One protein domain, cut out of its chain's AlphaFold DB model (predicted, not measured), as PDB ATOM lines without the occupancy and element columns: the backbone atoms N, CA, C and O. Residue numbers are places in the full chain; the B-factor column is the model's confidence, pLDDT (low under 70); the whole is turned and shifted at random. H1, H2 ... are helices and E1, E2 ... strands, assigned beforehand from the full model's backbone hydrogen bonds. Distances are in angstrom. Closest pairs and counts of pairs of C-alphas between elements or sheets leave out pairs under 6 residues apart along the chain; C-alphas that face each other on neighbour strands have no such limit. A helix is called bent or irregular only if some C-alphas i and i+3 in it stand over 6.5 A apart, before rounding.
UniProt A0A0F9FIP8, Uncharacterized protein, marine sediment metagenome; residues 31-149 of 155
ATOM      1  N   GLU A  31     -51.841  62.087 -72.931       94.19
ATOM      2  CA  GLU A  31     -53.229  61.924 -73.367       94.19
ATOM      3  C   GLU A  31     -53.706  63.114 -74.197       94.19
ATOM      4  O   GLU A  31     -54.261  62.931 -75.279       94.19
ATOM      5  N   ALA A  32     -53.453  64.338 -73.723       94.19
ATOM      6  CA  ALA A  32     -53.815  65.547 -74.452       94.19
ATOM      7  C   ALA A  32     -53.047  65.658 -75.779       94.19
ATOM      8  O   ALA A  32     -53.629  66.061 -76.782       94.19
ATOM      9  N   PHE A  33     -51.769  65.263 -75.788       96.00
ATOM     10  CA  PHE A  33     -50.953  65.201 -77.000       96.00
ATOM     11  C   PHE A  33     -51.529  64.214 -78.016       96.00
ATOM     12  O   PHE A  33     -51.718  64.569 -79.175       96.00
ATOM     13  N   VAL A  34     -51.850  62.992 -77.583       96.75
ATOM     14  CA  VAL A  34     -52.364  61.955 -78.483       96.75
ATOM     15  C   VAL A  34     -53.745  62.314 -79.027       96.75
ATOM     16  O   VAL A  34     -53.987  62.108 -80.208       96.75
ATOM     17  N   LEU A  35     -54.641  62.908 -78.236       95.56
ATOM     18  CA  LEU A  35     -55.938  63.359 -78.759       95.56
ATOM     19  C   LEU A  35     -55.790  64.485 -79.792       95.56
ATOM     20  O   LEU A  35     -56.484  64.487 -80.810       95.56
ATOM     21  N   GLU A  36     -54.867  65.424 -79.567       94.88
ATOM     22  CA  GLU A  36     -54.570  66.469 -80.549       94.88
ATOM     23  C   GLU A  36     -53.970  65.873 -81.831       94.88
ATOM     24  O   GLU A  36     -54.412  66.214 -82.930       94.88
ATOM     25  N   PHE A  37     -53.045  64.919 -81.698       95.75
ATOM     26  CA  PHE A  37     -52.492  64.157 -82.815       95.75
ATOM     27  C   PHE A  37     -53.596  63.452 -83.615       95.75
ATOM     28  O   PHE A  37     -53.682  63.636 -84.829       95.75
ATOM     29  N   MET A  38     -54.493  62.721 -82.942       95.19
ATOM     30  CA  MET A  38     -55.599  61.986 -83.567       95.19
ATOM     31  C   MET A  38     -56.512  62.894 -84.393       95.19
ATOM     32  O   MET A  38     -56.942  62.512 -85.481       95.19
ATOM     33  N   SER A  39     -56.750  64.128 -83.932       93.00
ATOM     34  CA  SER A  39     -57.566  65.104 -84.670       93.00
ATOM     35  C   SER A  39     -57.008  65.446 -86.059       93.00
ATOM     36  O   SER A  39     -57.766  65.827 -86.950       93.00
ATOM     37  N   LYS A  40     -55.696  65.280 -86.260       92.44
ATOM     38  CA  LYS A  40     -55.016  65.486 -87.547       92.44
ATOM     39  C   LYS A  40     -54.743  64.169 -88.271       92.44
ATOM     40  O   LYS A  40     -54.834  64.111 -89.498       92.44
ATOM     41  N   HIS A  41     -54.433  63.118 -87.513       92.06
ATOM     42  CA  HIS A  41     -54.088  61.795 -88.017       92.06
ATOM     43  C   HIS A  41     -55.243  61.113 -88.738       92.06
ATOM     44  O   HIS A  41     -55.066  60.690 -89.872       92.06
ATOM     45  N   LEU A  42     -56.441  61.092 -88.153       88.19
ATOM     46  CA  LEU A  42     -57.565  60.329 -88.708       88.19
ATOM     47  C   LEU A  42     -57.948  60.747 -90.135       88.19
ATOM     48  O   LEU A  42     -58.314  59.913 -90.959       88.19
ATOM     49  N   ALA A  43     -57.859  62.043 -90.444       82.06
ATOM     50  CA  ALA A  43     -58.147  62.542 -91.785       82.06
ATOM     51  C   ALA A  43     -56.899  62.586 -92.684       82.06
ATOM     52  O   ALA A  43     -57.042  62.536 -93.904       82.06
ATOM     53  N   MET A  44     -55.692  62.695 -92.110       86.25
ATOM     54  CA  MET A  44     -54.406  62.780 -92.824       86.25
ATOM     55  C   MET A  44     -54.345  63.846 -93.942       86.25
ATOM     56  O   MET A  44     -53.543  63.743 -94.869       86.25
ATOM     57  N   ILE A  45     -55.178  64.888 -93.865       89.56
ATOM     58  CA  ILE A  45     -55.227  65.992 -94.846       89.56
ATOM     59  C   ILE A  45     -54.673  67.316 -94.306       89.56
ATOM     60  O   ILE A  45     -54.566  68.281 -95.060       89.56
ATOM     61  N   ASP A  46     -54.357  67.378 -93.011       91.00
ATOM     62  CA  ASP A  46     -53.763  68.549 -92.366       91.00
ATOM     63  C   ASP A  46     -52.237  68.396 -92.337       91.00
ATOM     64  O   ASP A  46     -51.703  67.532 -91.641       91.00
ATOM     65  N   GLU A  47     -51.528  69.247 -93.083       90.69
ATOM     66  CA  GLU A  47     -50.058  69.264 -93.130       90.69
ATOM     67  C   GLU A  47     -49.425  69.544 -91.758       90.69
ATOM     68  O   GLU A  47     -48.312  69.089 -91.494       90.69
ATOM     69  N   GLY A  48     -50.150  70.201 -90.844       92.38
ATOM     70  CA  GLY A  48     -49.715  70.427 -89.466       92.38
ATOM     71  C   GLY A  48     -49.543  69.144 -88.647       92.38
ATOM     72  O   GLY A  48     -48.997  69.194 -87.549       92.38
ATOM     73  N   ILE A  49     -49.963  67.977 -89.157       94.50
ATOM     74  CA  ILE A  49     -49.652  66.687 -88.529       94.50
ATOM     75  C   ILE A  49     -48.140  66.432 -88.454       94.50
ATOM     76  O   ILE A  49     -47.677  65.755 -87.543       94.50
ATOM     77  N   VAL A  50     -47.354  67.004 -89.371       95.19
ATOM     78  CA  VAL A  50     -45.894  66.832 -89.423       95.19
ATOM     79  C   VAL A  50     -45.223  67.307 -88.131       95.19
ATOM     80  O   VAL A  50     -44.260  66.690 -87.680       95.19
ATOM     81  N   ASP A  51     -45.777  68.329 -87.476       94.56
ATOM     82  CA  ASP A  51     -45.250  68.864 -86.218       94.56
ATOM     83  C   ASP A  51     -45.392  67.890 -85.039       94.56
ATOM     84  O   ASP A  51     -44.744  68.077 -84.007       94.56
ATOM     85  N   PHE A  52     -46.200  66.837 -85.177       96.56
ATOM     86  CA  PHE A  52     -46.329  65.787 -84.170       96.56
ATOM     87  C   PHE A  52     -45.252  64.725 -84.299       96.56
ATOM     88  O   PHE A  52     -44.983  64.048 -83.316       96.56
ATOM     89  N   TYR A  53     -44.619  64.577 -85.460       97.19
ATOM     90  CA  TYR A  53     -43.622  63.539 -85.688       97.19
ATOM     91  C   TYR A  53     -42.212  64.004 -85.320       97.19
ATOM     92  O   TYR A  53     -41.910  65.206 -85.287       97.19
ATOM     93  N   ILE A  54     -41.337  63.038 -85.034       96.00
ATOM     94  CA  ILE A  54     -39.901  63.294 -84.898       96.00
ATOM     95  C   ILE A  54     -39.339  63.882 -86.203       96.00
ATOM     96  O   ILE A  54     -39.819  63.586 -87.301       96.00
ATOM     97  N   ALA A  55     -38.310  64.724 -86.086       93.94
ATOM     98  CA  ALA A  55     -37.768  65.479 -87.220       93.94
ATOM     99  C   ALA A  55     -37.329  64.585 -88.396       93.94
ATOM    100  O   ALA A  55     -37.541  64.941 -89.556       93.94
ATOM    101  N   ASP A  56     -36.780  63.409 -88.090       94.56
ATOM    102  CA  ASP A  56     -36.280  62.454 -89.082       94.56
ATOM    103  C   ASP A  56     -37.402  61.878 -89.965       94.56
ATOM    104  O   ASP A  56     -37.181  61.552 -91.132       94.56
ATOM    105  N   GLU A  57     -38.632  61.820 -89.448       95.38
ATOM    106  CA  GLU A  57     -39.799  61.284 -90.157       95.38
ATOM    107  C   GLU A  57     -40.616  62.374 -90.867       95.38
ATOM    108  O   GLU A  57     -41.350  62.086 -91.817       95.38
ATOM    109  N   ALA A  58     -40.448  63.642 -90.476       93.62
ATOM    110  CA  ALA A  58     -41.261  64.769 -90.929       93.62
ATOM    111  C   ALA A  58     -41.406  64.852 -92.459       93.62
ATOM    112  O   ALA A  58     -42.504  65.053 -92.982       93.62
ATOM    113  N   LYS A  59     -40.310  64.640 -93.201       95.25
ATOM    114  CA  LYS A  59     -40.319  64.678 -94.673       95.25
ATOM    115  C   LYS A  59     -41.177  63.564 -95.281       95.25
ATOM    116  O   LYS A  59     -41.925  63.817 -96.225       95.25
ATOM    117  N   ALA A  60     -41.059  62.342 -94.763       96.00
ATOM    118  CA  ALA A  60     -41.817  61.198 -95.261       96.00
ATOM    119  C   ALA A  60     -43.314  61.357 -94.957       96.00
ATOM    120  O   ALA A  60     -44.150  61.103 -95.825       96.00
ATOM    121  N   ILE A  61     -43.645  61.854 -93.762       96.44
ATOM    122  CA  ILE A  61     -45.024  62.147 -93.364       96.44
ATOM    123  C   ILE A  61     -45.628  63.251 -94.232       96.44
ATOM    124  O   ILE A  61     -46.725  63.077 -94.756       96.44
ATOM    125  N   MET A  62     -44.900  64.343 -94.473       96.12
ATOM    126  CA  MET A  62     -45.359  65.426 -95.347       96.12
ATOM    127  C   MET A  62     -45.666  64.926 -96.764       96.12
ATOM    128  O   MET A  62     -46.692  65.277 -97.348       96.12
ATOM    129  N   GLN A  63     -44.809  64.059 -97.309       96.50
ATOM    130  CA  GLN A  63     -45.051  63.440 -98.609       96.50
ATOM    131  C   GLN A  63     -46.312  62.562 -98.590       96.50
ATOM    132  O   GLN A  63     -47.124  62.651 -99.511       96.50
ATOM    133  N   ARG A  64     -46.508  61.760 -97.532       95.31
ATOM    134  CA  ARG A  64     -47.700  60.915 -97.356       95.31
ATOM    135  C   ARG A  64     -48.982  61.754 -97.309       95.31
ATOM    136  O   ARG A  64     -49.927  61.447 -98.032       95.31
ATOM    137  N   VAL A  65     -48.989  62.841 -96.534       95.94
ATOM    138  CA  VAL A  65     -50.113  63.795 -96.466       95.94
ATOM    139  C   VAL A  65     -50.395  64.396 -97.840       95.94
ATOM    140  O   VAL A  65     -51.534  64.373 -98.297       95.94
ATOM    141  N   SER A  66     -49.367  64.864 -98.553       96.50
ATOM    142  CA  SER A  66     -49.528  65.439 -99.893       96.50
ATOM    143  C   SER A  66     -50.158  64.450-100.884       96.50
ATOM    144  O   SER A  66     -51.069  64.814-101.633       96.50
ATOM    145  N   THR A  67     -49.735  63.180-100.853       96.12
ATOM    146  CA  THR A  67     -50.341  62.113-101.662       96.12
ATOM    147  C   THR A  67     -51.814  61.906-101.315       96.12
ATOM    148  O   THR A  67     -52.648  61.880-102.221       96.12
ATOM    149  N   ILE A  68     -52.154  61.822-100.027       94.94
ATOM    150  CA  ILE A  68     -53.540  61.647 -99.571       94.94
ATOM    151  C   ILE A  68     -54.397  62.847 -99.986       94.94
ATOM    152  O   ILE A  68     -55.481  62.667-100.537       94.94
ATOM    153  N   VAL A  69     -53.908  64.076 -99.817       95.38
ATOM    154  CA  VAL A  69     -54.612  65.294-100.247       95.38
ATOM    155  C   VAL A  69     -54.881  65.274-101.753       95.38
ATOM    156  O   VAL A  69     -55.998  65.581-102.179       95.38
ATOM    157  N   ALA A  70     -53.896  64.890-102.570       96.06
ATOM    158  CA  ALA A  70     -54.065  64.775-104.016       96.06
ATOM    159  C   ALA A  70     -55.111  63.709-104.392       96.06
ATOM    160  O   ALA A  70     -55.960  63.964-105.247       96.06
ATOM    161  N   GLU A  71     -55.100  62.555-103.720       95.75
ATOM    162  CA  GLU A  71     -56.092  61.491-103.901       95.75
ATOM    163  C   GLU A  71     -57.503  61.974-103.536       95.75
ATOM    164  O   GLU A  71     -58.420  61.897-104.356       95.75
ATOM    165  N   LYS A  72     -57.690  62.548-102.339       93.50
ATOM    166  CA  LYS A  72     -58.997  63.059-101.892       93.50
ATOM    167  C   LYS A  72     -59.502  64.192-102.778       93.50
ATOM    168  O   LYS A  72     -60.709  64.303-103.002       93.50
ATOM    169  N   LYS A  73     -58.598  65.007-103.331       94.94
ATOM    170  CA  LYS A  73     -58.941  66.013-104.341       94.94
ATOM    171  C   LYS A  73     -59.422  65.361-105.637       94.94
ATOM    172  O   LYS A  73     -60.455  65.772-106.155       94.94
ATOM    173  N   GLY A  74     -58.716  64.345-106.136       95.44
ATOM    174  CA  GLY A  74     -59.105  63.592-107.334       95.44
ATOM    175  C   GLY A  74     -60.460  62.890-107.193       95.44
ATOM    176  O   GLY A  74     -61.218  62.823-108.155       95.44
ATOM    177  N   LEU A  75     -60.794  62.442-105.980       94.25
ATOM    178  CA  LEU A  75     -62.085  61.837-105.639       94.25
ATOM    179  C   LEU A  75     -63.192  62.859-105.315       94.25
ATOM    180  O   LEU A  75     -64.317  62.460-105.030       94.25
ATOM    181  N   GLY A  76     -62.893  64.163-105.301       91.88
ATOM    182  CA  GLY A  76     -63.863  65.210-104.955       91.88
ATOM    183  C   GLY A  76     -64.312  65.213-103.486       91.88
ATOM    184  O   GLY A  76     -65.329  65.818-103.163       91.88
ATOM    185  N   THR A  77     -63.576  64.553-102.588       90.31
ATOM    186  CA  THR A  77     -63.932  64.404-101.160       90.31
ATOM    187  C   THR A  77     -63.148  65.333-100.232       90.31
ATOM    188  O   THR A  77     -63.504  65.472 -99.064       90.31
ATOM    189  N   LEU A  78     -62.107  66.005-100.739       92.56
ATOM    190  CA  LEU A  78     -61.216  66.846 -99.932       92.56
ATOM    191  C   LEU A  78     -61.951  67.960 -99.169       92.56
ATOM    192  O   LEU A  78     -61.692  68.154 -97.986       92.56
ATOM    193  N   GLU A  79     -62.861  68.691 -99.813       91.12
ATOM    194  CA  GLU A  79     -63.555  69.819 -99.165       91.12
ATOM    195  C   GLU A  79     -64.533  69.354 -98.073       91.12
ATOM    196  O   GLU A  79     -64.645  69.987 -97.019       91.12
ATOM    197  N   SER A  80     -65.174  68.198 -98.264       88.75
ATOM    198  CA  SER A  80     -65.993  67.566 -97.223       88.75
ATOM    199  C   SER A  80     -65.147  67.161 -96.018       88.75
ATOM    200  O   SER A  80     -65.555  67.382 -94.886       88.75
ATOM    201  N   LEU A  81     -63.943  66.625 -96.247       88.88
ATOM    202  CA  LEU A  81     -63.024  66.260 -95.168       88.88
ATOM    203  C   LEU A  81     -62.477  67.491 -94.433       88.88
ATOM    204  O   LEU A  81     -62.407  67.482 -93.210       88.88
ATOM    205  N   LYS A  82     -62.152  68.577 -95.146       89.62
ATOM    206  CA  LYS A  82     -61.699  69.841 -94.532       89.62
ATOM    207  C   LYS A  82     -62.755  70.502 -93.650       89.62
ATOM    208  O   LYS A  82     -62.412  71.209 -92.709       89.62
ATOM    209  N   SER A  83     -64.030  70.323 -93.988       89.75
ATOM    210  CA  SER A  83     -65.160  70.858 -93.219       89.75
ATOM    211  C   SER A  83     -65.695  69.878 -92.174       89.75
ATOM    212  O   SER A  83     -66.609  70.231 -91.421       89.75
ATOM    213  N   ALA A  84     -65.134  68.667 -92.109       90.75
ATOM    214  CA  ALA A  84     -65.580  67.657 -91.176       90.75
ATOM    215  C   ALA A  84     -65.226  68.036 -89.731       90.75
ATOM    216  O   ALA A  84     -64.194  68.643 -89.446       90.75
ATOM    217  N   LYS A  85     -66.098  67.651 -88.802       92.56
ATOM    218  CA  LYS A  85     -65.885  67.773 -87.362       92.56
ATOM    219  C   LYS A  85     -65.579  66.399 -86.792       92.56
ATOM    220  O   LYS A  85     -66.305  65.448 -87.071       92.56
ATOM    221  N   LEU A  86     -64.525  66.330 -85.989       93.44
ATOM    222  CA  LEU A  86     -64.144  65.141 -85.235       93.44
ATOM    223  C   LEU A  86     -64.563  65.307 -83.776       93.44
ATOM    224  O   LEU A  86     -64.183  66.283 -83.129       93.44
ATOM    225  N   ASP A  87     -65.323  64.343 -83.268       95.50
ATOM    226  CA  ASP A  87     -65.576  64.184 -81.839       95.50
ATOM    227  C   ASP A  87     -64.792  62.976 -81.322       95.50
ATOM    228  O   ASP A  87     -65.061  61.833 -81.695       95.50
ATOM    229  N   LEU A  88     -63.805  63.265 -80.475       96.31
ATOM    230  CA  LEU A  88     -62.893  62.293 -79.872       96.31
ATOM    231  C   LEU A  88     -63.215  62.035 -78.390       96.31
ATOM    232  O   LEU A  88     -62.447  61.369 -77.702       96.31
ATOM    233  N   SER A  89     -64.318  62.583 -77.867       96.00
ATOM    234  CA  SER A  89     -64.644  62.555 -76.433       96.00
ATOM    235  C   SER A  89     -64.883  61.150 -75.868       96.00
ATOM    236  O   SER A  89     -64.774  60.944 -74.659       96.00
ATOM    237  N   HIS A  90     -65.168  60.178 -76.737       96.81
ATOM    238  CA  HIS A  90     -65.370  58.774 -76.390       96.81
ATOM    239  C   HIS A  90     -64.117  57.902 -76.579       96.81
ATOM    240  O   HIS A  90     -64.186  56.684 -76.390       96.81
ATOM    241  N   LEU A  91     -62.969  58.504 -76.911       97.56
ATOM    242  CA  LEU A  91     -61.685  57.812 -76.937       97.56
ATOM    243  C   LEU A  91     -61.050  57.779 -75.544       97.56
ATOM    244  O   LEU A  91     -60.938  58.788 -74.848       97.56
ATOM    245  N   ALA A  92     -60.574  56.602 -75.156       97.50
ATOM    246  CA  ALA A  92     -59.749  56.384 -73.985       97.50
ATOM    247  C   ALA A  92     -58.283  56.265 -74.408       97.50
ATOM    248  O   ALA A  92     -57.923  55.380 -75.185       97.50
ATOM    249  N   VAL A  93     -57.431  57.119 -73.841       97.75
ATOM    250  CA  VAL A  93     -55.979  57.071 -74.034       97.75
ATOM    251  C   VAL A  93     -55.326  56.467 -72.796       97.75
ATOM    252  O   VAL A  93     -55.593  56.898 -71.675       97.75
ATOM    253  N   LYS A  94     -54.480  55.453 -72.986       97.56
ATOM    254  CA  LYS A  94     -53.793  54.751 -71.897       97.56
ATOM    255  C   LYS A  94     -52.312  54.609 -72.197       97.56
ATOM    256  O   LYS A  94     -51.936  54.037 -73.217       97.56
ATOM    257  N   VAL A  95     -51.471  55.049 -71.267       97.06
ATOM    258  CA  VAL A  95     -50.048  54.691 -71.264       97.06
ATOM    259  C   VAL A  95     -49.932  53.231 -70.834       97.06
ATOM    260  O   VAL A  95     -50.276  52.885 -69.705       97.06
ATOM    261  N   LEU A  96     -49.473  52.372 -71.741       97.25
ATOM    262  CA  LEU A  96     -49.253  50.953 -71.476       97.25
ATOM    263  C   LEU A  96     -47.894  50.718 -70.823       97.25
ATOM    264  O   LEU A  96     -47.785  49.992 -69.839       97.25
ATOM    265  N   GLU A  97     -46.853  51.329 -71.386       97.50
ATOM    266  CA  GLU A  97     -45.471  51.101 -70.982       97.50
ATOM    267  C   GLU A  97     -44.657  52.391 -71.110       97.50
ATOM    268  O   GLU A  97     -44.911  53.223 -71.983       97.50
ATOM    269  N   LYS A  98     -43.640  52.531 -70.256       97.06
ATOM    270  CA  LYS A  98     -42.619  53.580 -70.328       97.06
ATOM    271  C   LYS A  98     -41.249  52.921 -70.412       97.06
ATOM    272  O   LYS A  98     -40.957  52.032 -69.614       97.06
ATOM    273  N   LYS A  99     -40.401  53.378 -71.335       96.62
ATOM    274  CA  LYS A  99     -39.042  52.853 -71.511       96.62
ATOM    275  C   LYS A  99     -38.062  53.971 -71.840       96.62
ATOM    276  O   LYS A  99     -38.396  54.884 -72.584       96.62
ATOM    277  N   GLU A 100     -36.857  53.897 -71.289       95.94
ATOM    278  CA  GLU A 100     -35.735  54.725 -71.731       95.94
ATOM    279  C   GLU A 100     -34.902  53.935 -72.740       95.94
ATOM    280  O   GLU A 100     -34.646  52.742 -72.546       95.94
ATOM    281  N   HIS A 101     -34.519  54.575 -73.840       94.69
ATOM    282  CA  HIS A 101     -33.688  53.964 -74.872       94.69
ATOM    283  C   HIS A 101     -32.840  55.022 -75.568       94.69
ATOM    284  O   HIS A 101     -33.245  56.181 -75.663       94.69
ATOM    285  N   SER A 102     -31.671  54.614 -76.053       91.38
ATOM    286  CA  SER A 102     -30.762  55.513 -76.754       91.38
ATOM    287  C   SER A 102     -30.870  55.320 -78.259       91.38
ATOM    288  O   SER A 102     -30.698  54.209 -78.747       91.38
ATOM    289  N   TYR A 103     -31.089  56.412 -78.983       86.69
ATOM    290  CA  TYR A 103     -30.984  56.473 -80.439       86.69
ATOM    291  C   TYR A 103     -29.938  57.526 -80.794       86.69
ATOM    292  O   TYR A 103     -29.956  58.620 -80.231       86.69
ATOM    293  N   ASN A 104     -29.010  57.194 -81.696       86.19
ATOM    294  CA  ASN A 104     -27.933  58.094 -82.131       86.19
ATOM    295  C   ASN A 104     -27.171  58.743 -80.952       86.19
ATOM    296  O   ASN A 104     -27.018  59.961 -80.893       86.19
ATOM    297  N   ASP A 105     -26.750  57.922 -79.981       90.38
ATOM    298  CA  ASP A 105     -26.034  58.328 -78.756       90.38
ATOM    299  C   ASP A 105     -26.788  59.309 -77.832       90.38
ATOM    300  O   ASP A 105     -26.223  59.834 -76.870       90.38
ATOM    301  N   GLN A 106     -28.084  59.520 -78.069       90.00
ATOM    302  CA  GLN A 106     -28.952  60.350 -77.239       90.00
ATOM    303  C   GLN A 106     -30.003  59.488 -76.545       90.00
ATOM    304  O   GLN A 106     -30.699  58.699 -77.181       90.00
ATOM    305  N   ALA A 107     -30.111  59.634 -75.224       93.38
ATOM    306  CA  ALA A 107     -31.108  58.934 -74.427       93.38
ATOM    307  C   ALA A 107     -32.457  59.654 -74.499       93.38
ATOM    308  O   ALA A 107     -32.547  60.858 -74.249       93.38
ATOM    309  N   TYR A 108     -33.508  58.891 -74.770       95.06
ATOM    310  CA  TYR A 108     -34.874  59.379 -74.849       95.06
ATOM    311  C   TYR A 108     -35.799  58.568 -73.947       95.06
ATOM    312  O   TYR A 108     -35.612  57.370 -73.730       95.06
ATOM    313  N   THR A 109     -36.839  59.229 -73.440       95.94
ATOM    314  CA  THR A 109     -37.978  58.559 -72.803       95.94
ATOM    315  C   THR A 109     -39.049  58.294 -73.848       95.94
ATOM    316  O   THR A 109     -39.511  59.225 -74.503       95.94
ATOM    317  N   PHE A 110     -39.495  57.048 -73.935       97.25
ATOM    318  CA  PHE A 110     -40.588  56.609 -74.788       97.25
ATOM    319  C   PHE A 110     -41.787  56.165 -73.959       97.25
ATOM    320  O   PHE A 110     -41.634  55.561 -72.891       97.25
ATOM    321  N   LEU A 111     -42.980  56.415 -74.487       97.88
ATOM    322  CA  LEU A 111     -44.239  55.875 -73.997       97.88
ATOM    323  C   LEU A 111     -44.908  55.074 -75.110       97.88
ATOM    324  O   LEU A 111     -45.020  55.541 -76.242       97.88
ATOM    325  N   LYS A 112     -45.386  53.883 -74.762       97.88
ATOM    326  CA  LYS A 112     -46.291  53.096 -75.594       97.88
ATOM    327  C   LYS A 112     -47.703  53.422 -75.158       97.88
ATOM    328  O   LYS A 112     -48.057  53.189 -74.000       97.88
ATOM    329  N   ILE A 113     -48.488  53.990 -76.055       97.69
ATOM    330  CA  ILE A 113     -49.821  54.501 -75.760       97.69
ATOM    331  C   ILE A 113     -50.828  53.747 -76.600       97.69
ATOM    332  O   ILE A 113     -50.642  53.608 -77.799       97.69
ATOM    333  N   ASN A 114     -51.906  53.293 -75.980       98.25
ATOM    334  CA  ASN A 114     -53.038  52.719 -76.684       98.25
ATOM    335  C   ASN A 114     -54.226  53.679 -76.635       98.25
ATOM    336  O   ASN A 114     -54.534  54.248 -75.583       98.25
ATOM    337  N   VAL A 115     -54.867  53.851 -77.784       98.06
ATOM    338  CA  VAL A 115     -56.099  54.614 -77.962       98.06
ATOM    339  C   VAL A 115     -57.191  53.620 -78.304       98.06
ATOM    340  O   VAL A 115     -57.046  52.844 -79.240       98.06
ATOM    341  N   THR A 116     -58.266  53.616 -77.522       98.25
ATOM    342  CA  THR A 116     -59.402  52.708 -77.725       98.25
ATOM    343  C   THR A 116     -60.716  53.439 -77.564       98.25
ATOM    344  O   THR A 116     -60.812  54.361 -76.759       98.25
ATOM    345  N   GLY A 117     -61.751  52.996 -78.265       97.81
ATOM    346  CA  GLY A 117     -63.105  53.505 -78.085       97.81
ATOM    347  C   GLY A 117     -63.729  53.845 -79.418       97.81
ATOM    348  O   GLY A 117     -63.509  53.136 -80.396       97.81
ATOM    349  N   LYS A 118     -64.514  54.918 -79.443       97.56
ATOM    350  CA  LYS A 118     -65.173  55.375 -80.659       97.56
ATOM    351  C   LYS A 118     -64.931  56.849 -80.898       97.56
ATOM    352  O   LYS A 118     -64.797  57.618 -79.945       97.56
ATOM    353  N   TYR A 119     -64.928  57.240 -82.162       96.56
ATOM    354  CA  TYR A 119     -64.969  58.637 -82.559       96.56
ATOM    355  C   TYR A 119     -66.055  58.867 -83.599       96.56
ATOM    356  O   TYR A 119     -66.462  57.960 -84.326       96.56
ATOM    357  N   THR A 120     -66.518  60.108 -83.672       96.25
ATOM    358  CA  THR A 120     -67.500  60.523 -84.671       96.25
ATOM    359  C   THR A 120     -66.855  61.469 -85.668       96.25
ATOM    360  O   THR A 120     -66.197  62.434 -85.279       96.25
ATOM    361  N   LEU A 121     -67.077  61.218 -86.957       93.69
ATOM    362  CA  LEU A 121     -66.776  62.151 -88.037       93.69
ATOM    363  C   LEU A 121     -68.095  62.668 -88.614       93.69
ATOM    364  O   LEU A 121     -68.907  61.898 -89.130       93.69
ATOM    365  N   SER A 122     -68.302  63.978 -88.537       92.44
ATOM    366  CA  SER A 122     -69.496  64.643 -89.063       92.44
ATOM    367  C   SER A 122     -69.145  65.577 -90.214       92.44
ATOM    368  O   SER A 122     -68.264  66.416 -90.063       92.44
ATOM    369  N   TYR A 123     -69.861  65.498 -91.334       87.31
ATOM    370  CA  TYR A 123     -69.749  66.439 -92.453       87.31
ATOM    371  C   TYR A 123     -71.148  66.768 -92.995       87.31
ATOM    372  O   TYR A 123     -71.887  65.901 -93.461       87.31
ATOM    373  N   GLY A 124     -71.540  68.041 -92.908       82.94
ATOM    374  CA  GLY A 124     -72.926  68.448 -93.163       82.94
ATOM    375  C   GLY A 124     -73.894  67.811 -92.159       82.94
ATOM    376  O   GLY A 124     -73.689  67.919 -90.953       82.94
ATOM    377  N   GLU A 125     -74.941  67.152 -92.660       85.88
ATOM    378  CA  GLU A 125     -75.934  66.424 -91.850       85.88
ATOM    379  C   GLU A 125     -75.556  64.950 -91.614       85.88
ATOM    380  O   GLU A 125     -76.233  64.246 -90.866       85.88
ATOM    381  N   VAL A 126     -74.483  64.467 -92.248       88.62
ATOM    382  CA  VAL A 126     -74.029  63.081 -92.111       88.62
ATOM    383  C   VAL A 126     -73.085  62.975 -90.922       88.62
ATOM    384  O   VAL A 126     -72.105  63.713 -90.831       88.62
ATOM    385  N   SER A 127     -73.369  62.023 -90.038       93.94
ATOM    386  CA  SER A 127     -72.544  61.688 -88.882       93.94
ATOM    387  C   SER A 127     -72.293  60.189 -88.869       93.94
ATOM    388  O   SER A 127     -73.242  59.408 -88.800       93.94
ATOM    389  N   ASN A 128     -71.023  59.798 -88.933       93.62
ATOM    390  CA  ASN A 128     -70.604  58.404 -88.888       93.62
ATOM    391  C   ASN A 128     -69.743  58.164 -87.649       93.62
ATOM    392  O   ASN A 128     -68.878  58.977 -87.322       93.62
ATOM    393  N   GLU A 129     -69.982  57.036 -86.992       96.88
ATOM    394  CA  GLU A 129     -69.212  56.569 -85.845       96.88
ATOM    395  C   GLU A 129     -68.224  55.489 -86.301       96.88
ATOM    396  O   GLU A 129     -68.565  54.638 -87.125       96.88
ATOM    397  N   TYR A 130     -67.011  55.530 -85.759       95.69
ATOM    398  CA  TYR A 130     -65.925  54.610 -86.077       95.69
ATOM    399  C   TYR A 130     -65.318  54.066 -84.787       95.69
ATOM    400  O   TYR A 130     -65.165  54.805 -83.813       95.69
ATOM    401  N   ASP A 131     -64.975  52.781 -84.793       97.00
ATOM    402  CA  ASP A 131     -64.211  52.152 -83.719       97.00
ATOM    403  C   ASP A 131     -62.719  52.452 -83.891       97.00
ATOM    404  O   ASP A 131     -62.190  52.393 -84.999       97.00
ATOM    405  N   GLU A 132     -62.047  52.725 -82.777       96.69
ATOM    406  CA  GLU A 132     -60.613  52.985 -82.708       96.69
ATOM    407  C   GLU A 132     -59.942  51.988 -81.763       96.69
ATOM    408  O   GLU A 132     -60.439  51.720 -80.662       96.69
ATOM    409  N   ASN A 133     -58.807  51.441 -82.192       97.06
ATOM    410  CA  ASN A 133     -57.956  50.568 -81.391       97.06
ATOM    411  C   ASN A 133     -56.534  50.558 -81.959       97.06
ATOM    412  O   ASN A 133     -56.084  49.577 -82.556       97.06
ATOM    413  N   GLU A 134     -55.823  51.654 -81.739       96.19
ATOM    414  CA  GLU A 134     -54.463  51.837 -82.224       96.19
ATOM    415  C   GLU A 134     -53.458  51.968 -81.081       96.19
ATOM    416  O   GLU A 134     -53.782  52.300 -79.935       96.19
ATOM    417  N   THR A 135     -52.204  51.633 -81.379       96.88
ATOM    418  CA  THR A 135     -51.079  51.809 -80.461       96.88
ATOM    419  C   THR A 135     -50.047  52.712 -81.108       96.88
ATOM    420  O   THR A 135     -49.543  52.406 -82.183       96.88
ATOM    421  N   PHE A 136     -49.690  53.778 -80.406       96.44
ATOM    422  CA  PHE A 136     -48.671  54.735 -80.804       96.44
ATOM    423  C   PHE A 136     -47.450  54.615 -79.904       96.44
ATOM    424  O   PHE A 136     -47.554  54.327 -78.706       96.44
ATOM    425  N   ILE A 137     -46.285  54.890 -80.477       97.44
ATOM    426  CA  ILE A 137     -45.065  55.134 -79.719       97.44
ATOM    427  C   ILE A 137     -44.802  56.630 -79.776       97.44
ATOM    428  O   ILE A 137     -44.756  57.225 -80.853       97.44
ATOM    429  N   ILE A 138     -44.649  57.234 -78.600       97.38
ATOM    430  CA  ILE A 138     -44.270  58.635 -78.487       97.38
ATOM    431  C   ILE A 138     -42.957  58.775 -77.726       97.38
ATOM    432  O   ILE A 138     -42.693  58.045 -76.773       97.38
ATOM    433  N   ARG A 139     -42.146  59.738 -78.141       95.69
ATOM    434  CA  ARG A 139     -40.842  60.086 -77.592       95.69
ATOM    435  C   ARG A 139     -40.901  61.465 -76.947       95.69
ATOM    436  O   ARG A 139     -41.506  62.383 -77.496       95.69
ATOM    437  N   ALA A 140     -40.269  61.624 -75.792       94.69
ATOM    438  CA  ALA A 140     -40.076  62.929 -75.177       94.69
ATOM    439  C   ALA A 140     -38.918  63.676 -75.861       94.69
ATOM    440  O   ALA A 140     -37.787  63.196 -75.861       94.69
ATOM    441  N   GLU A 141     -39.182  64.879 -76.366       91.94
ATOM    442  CA  GLU A 141     -38.186  65.833 -76.857       91.94
ATOM    443  C   GLU A 141     -38.253  67.114 -76.015       91.94
ATOM    444  O   GLU A 141     -39.080  68.009 -76.220       91.94
ATOM    445  N   GLY A 142     -37.393  67.194 -74.999       87.75
ATOM    446  CA  GLY A 142     -37.435  68.281 -74.023       87.75
ATOM    447  C   GLY A 142     -38.750  68.281 -73.236       87.75
ATOM    448  O   GLY A 142     -38.974  67.409 -72.402       87.75
ATOM    449  N   LYS A 143     -39.607  69.283 -73.470       86.88
ATOM    450  CA  LYS A 143     -40.936  69.413 -72.834       86.88
ATOM    451  C   LYS A 143     -42.092  68.988 -73.747       86.88
ATOM    452  O   LYS A 143     -43.250  69.189 -73.383       86.88
ATOM    453  N   HIS A 144     -41.777  68.461 -74.925       92.50
ATOM    454  CA  HIS A 144     -42.744  68.096 -75.950       92.50
ATOM    455  C   HIS A 144     -42.745  66.588 -76.170       92.50
ATOM    456  O   HIS A 144     -41.752  65.908 -75.914       92.50
ATOM    457  N   TRP A 145     -43.869  66.082 -76.656       96.00
ATOM    458  CA  TRP A 145     -43.998  64.715 -77.133       96.00
ATOM    459  C   TRP A 145     -43.937  64.704 -78.654       96.00
ATOM    460  O   TRP A 145     -44.357  65.672 -79.291       96.00
ATOM    461  N   LYS A 146     -43.415  63.618 -79.217       96.94
ATOM    462  CA  LYS A 146     -43.368  63.363 -80.656       96.94
ATOM    463  C   LYS A 146     -43.753  61.927 -80.957       96.94
ATOM    464  O   LYS A 146     -43.326  61.033 -80.240       96.94
ATOM    465  N   VAL A 147     -44.526  61.697 -82.007       97.38
ATOM    466  CA  VAL A 147     -44.822  60.373 -82.559       97.38
ATOM    467  C   VAL A 147     -43.626  59.890 -83.374       97.38
ATOM    468  O   VAL A 147     -42.939  60.683 -84.020       97.38
ATOM    469  N   THR A 148     -43.390  58.584 -83.346       96.19
ATOM    470  CA  THR A 148     -42.439  57.914 -84.233       96.19
ATOM    471  C   THR A 148     -43.039  56.610 -84.755       96.19
ATOM    472  O   THR A 148     -43.647  55.846 -84.005       96.19
ATOM    473  N   GLU A 149     -42.888  56.379 -86.058       94.44
ATOM    474  CA  GLU A 149     -43.242  55.131 -86.746       94.44
ATOM    475  C   GLU A 149     -42.028  54.201 -86.926       94.44
ATOM    476  O   GLU A 149     -42.197  53.023 -87.246       94.44
TER     477      GLU A 149
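Overview. This is residues 31 to 149 of the 155 residues of an uncharacterized protein of marine sediment metagenome (UniProt A0A0F9FIP8). A long, twisted antiparallel sheet, bowed like a trough, curls round helix H1; H2 packs on H1, and the long helix H3 packs on H2, farthest from the hollow of the sheet. Short H4 turns the chain from one end of H3 back to the sheet. The printed part has 119 residues, with four named helices and then five named strands, H1 H2 H3 H4 E1 E2 E3 E4 E5; its class is mixed, helices and strands. The whole is compact, with a radius of gyration of the C-alphas of 15.6 A, yet elongated, spanning 49 by 30 by 20 A.

Arrangement. Begin at E3, residues 106 to 123, which has three neighbours in this branched sheet. On one side of it find E2, residues 91 to 103, and E1, residues 85 to 87; on the other side is E4, residues 126 to 141. E5, residues 144 to 148, is the antiparallel neighbour of E4. E2 E3 E4 E5 form a meander, each strand the antiparallel neighbour of the one before, in hairpins. Look for N 94 and O 114 at 2.9 A between E2 and E3, N 113 and O 136 at 2.8 A between E3 and E4, N 139 and O 146 at 2.7 A between E4 and E5, and N 85 and O 122 at 2.8 A between E1 and E3. E2 bends by 71 degrees at residue 100, E3 by 76 at residue 117 and E4 by 71 at residue 133. The sheet curls round H1, residues 31 to 41; the C-alphas of Glu 31 and Val 93 in E2 are their closest, 5.6 A. H2, residues 47 to 52, forms a helical hairpin with H1 and touches it at Lys 40 and Ile 49, closest C-alphas 5.6 A, at a shallow tilt of 28 degrees, opposite ways. H3, residues 55 to 74, forms a hairpin with H2 and touches it with residues 58 to 66 alone, closest C-alphas Val 50 and Ala 58, 5.3 A. H1 and H3 are apart. H4, residues 78 to 82, only just touches H3, only at the corner, with 3 pairs of C-alphas within 8 A, the closest Lys 72 and Leu 78, 4.8 A; it only grazes the sheet. Every O i to N i+4 pair is within hydrogen-bond range in H4, but 6 of 7 in H1, 14 of 16 in H3 and 0 of 2 in H2, where 3 of 3 O i to N i+3 pairs are.

Along the chain. Find C-alpha 106 at (-28.952, 60.350, -77.239); from there E3 runs 44.0 A to C-alpha 123. E4 is 39.1 A long, E2 30.9 A and E5 13.1 A. H1 starts at C-alpha 31, (-53.229, 61.924, -73.367), and is 14.7 A long. H3 is 29.4 A long and irregular, with C-alphas 56 and 59 at 7.2 A.

Size, cuts and confidence. The C-alphas farthest apart are those of Asp 105 and Glu 125, 52.2 A. The printed part has no cut, and its links between named elements are tight. The mean pLDDT of the printed part is 94.2, and no printed residue is under 70.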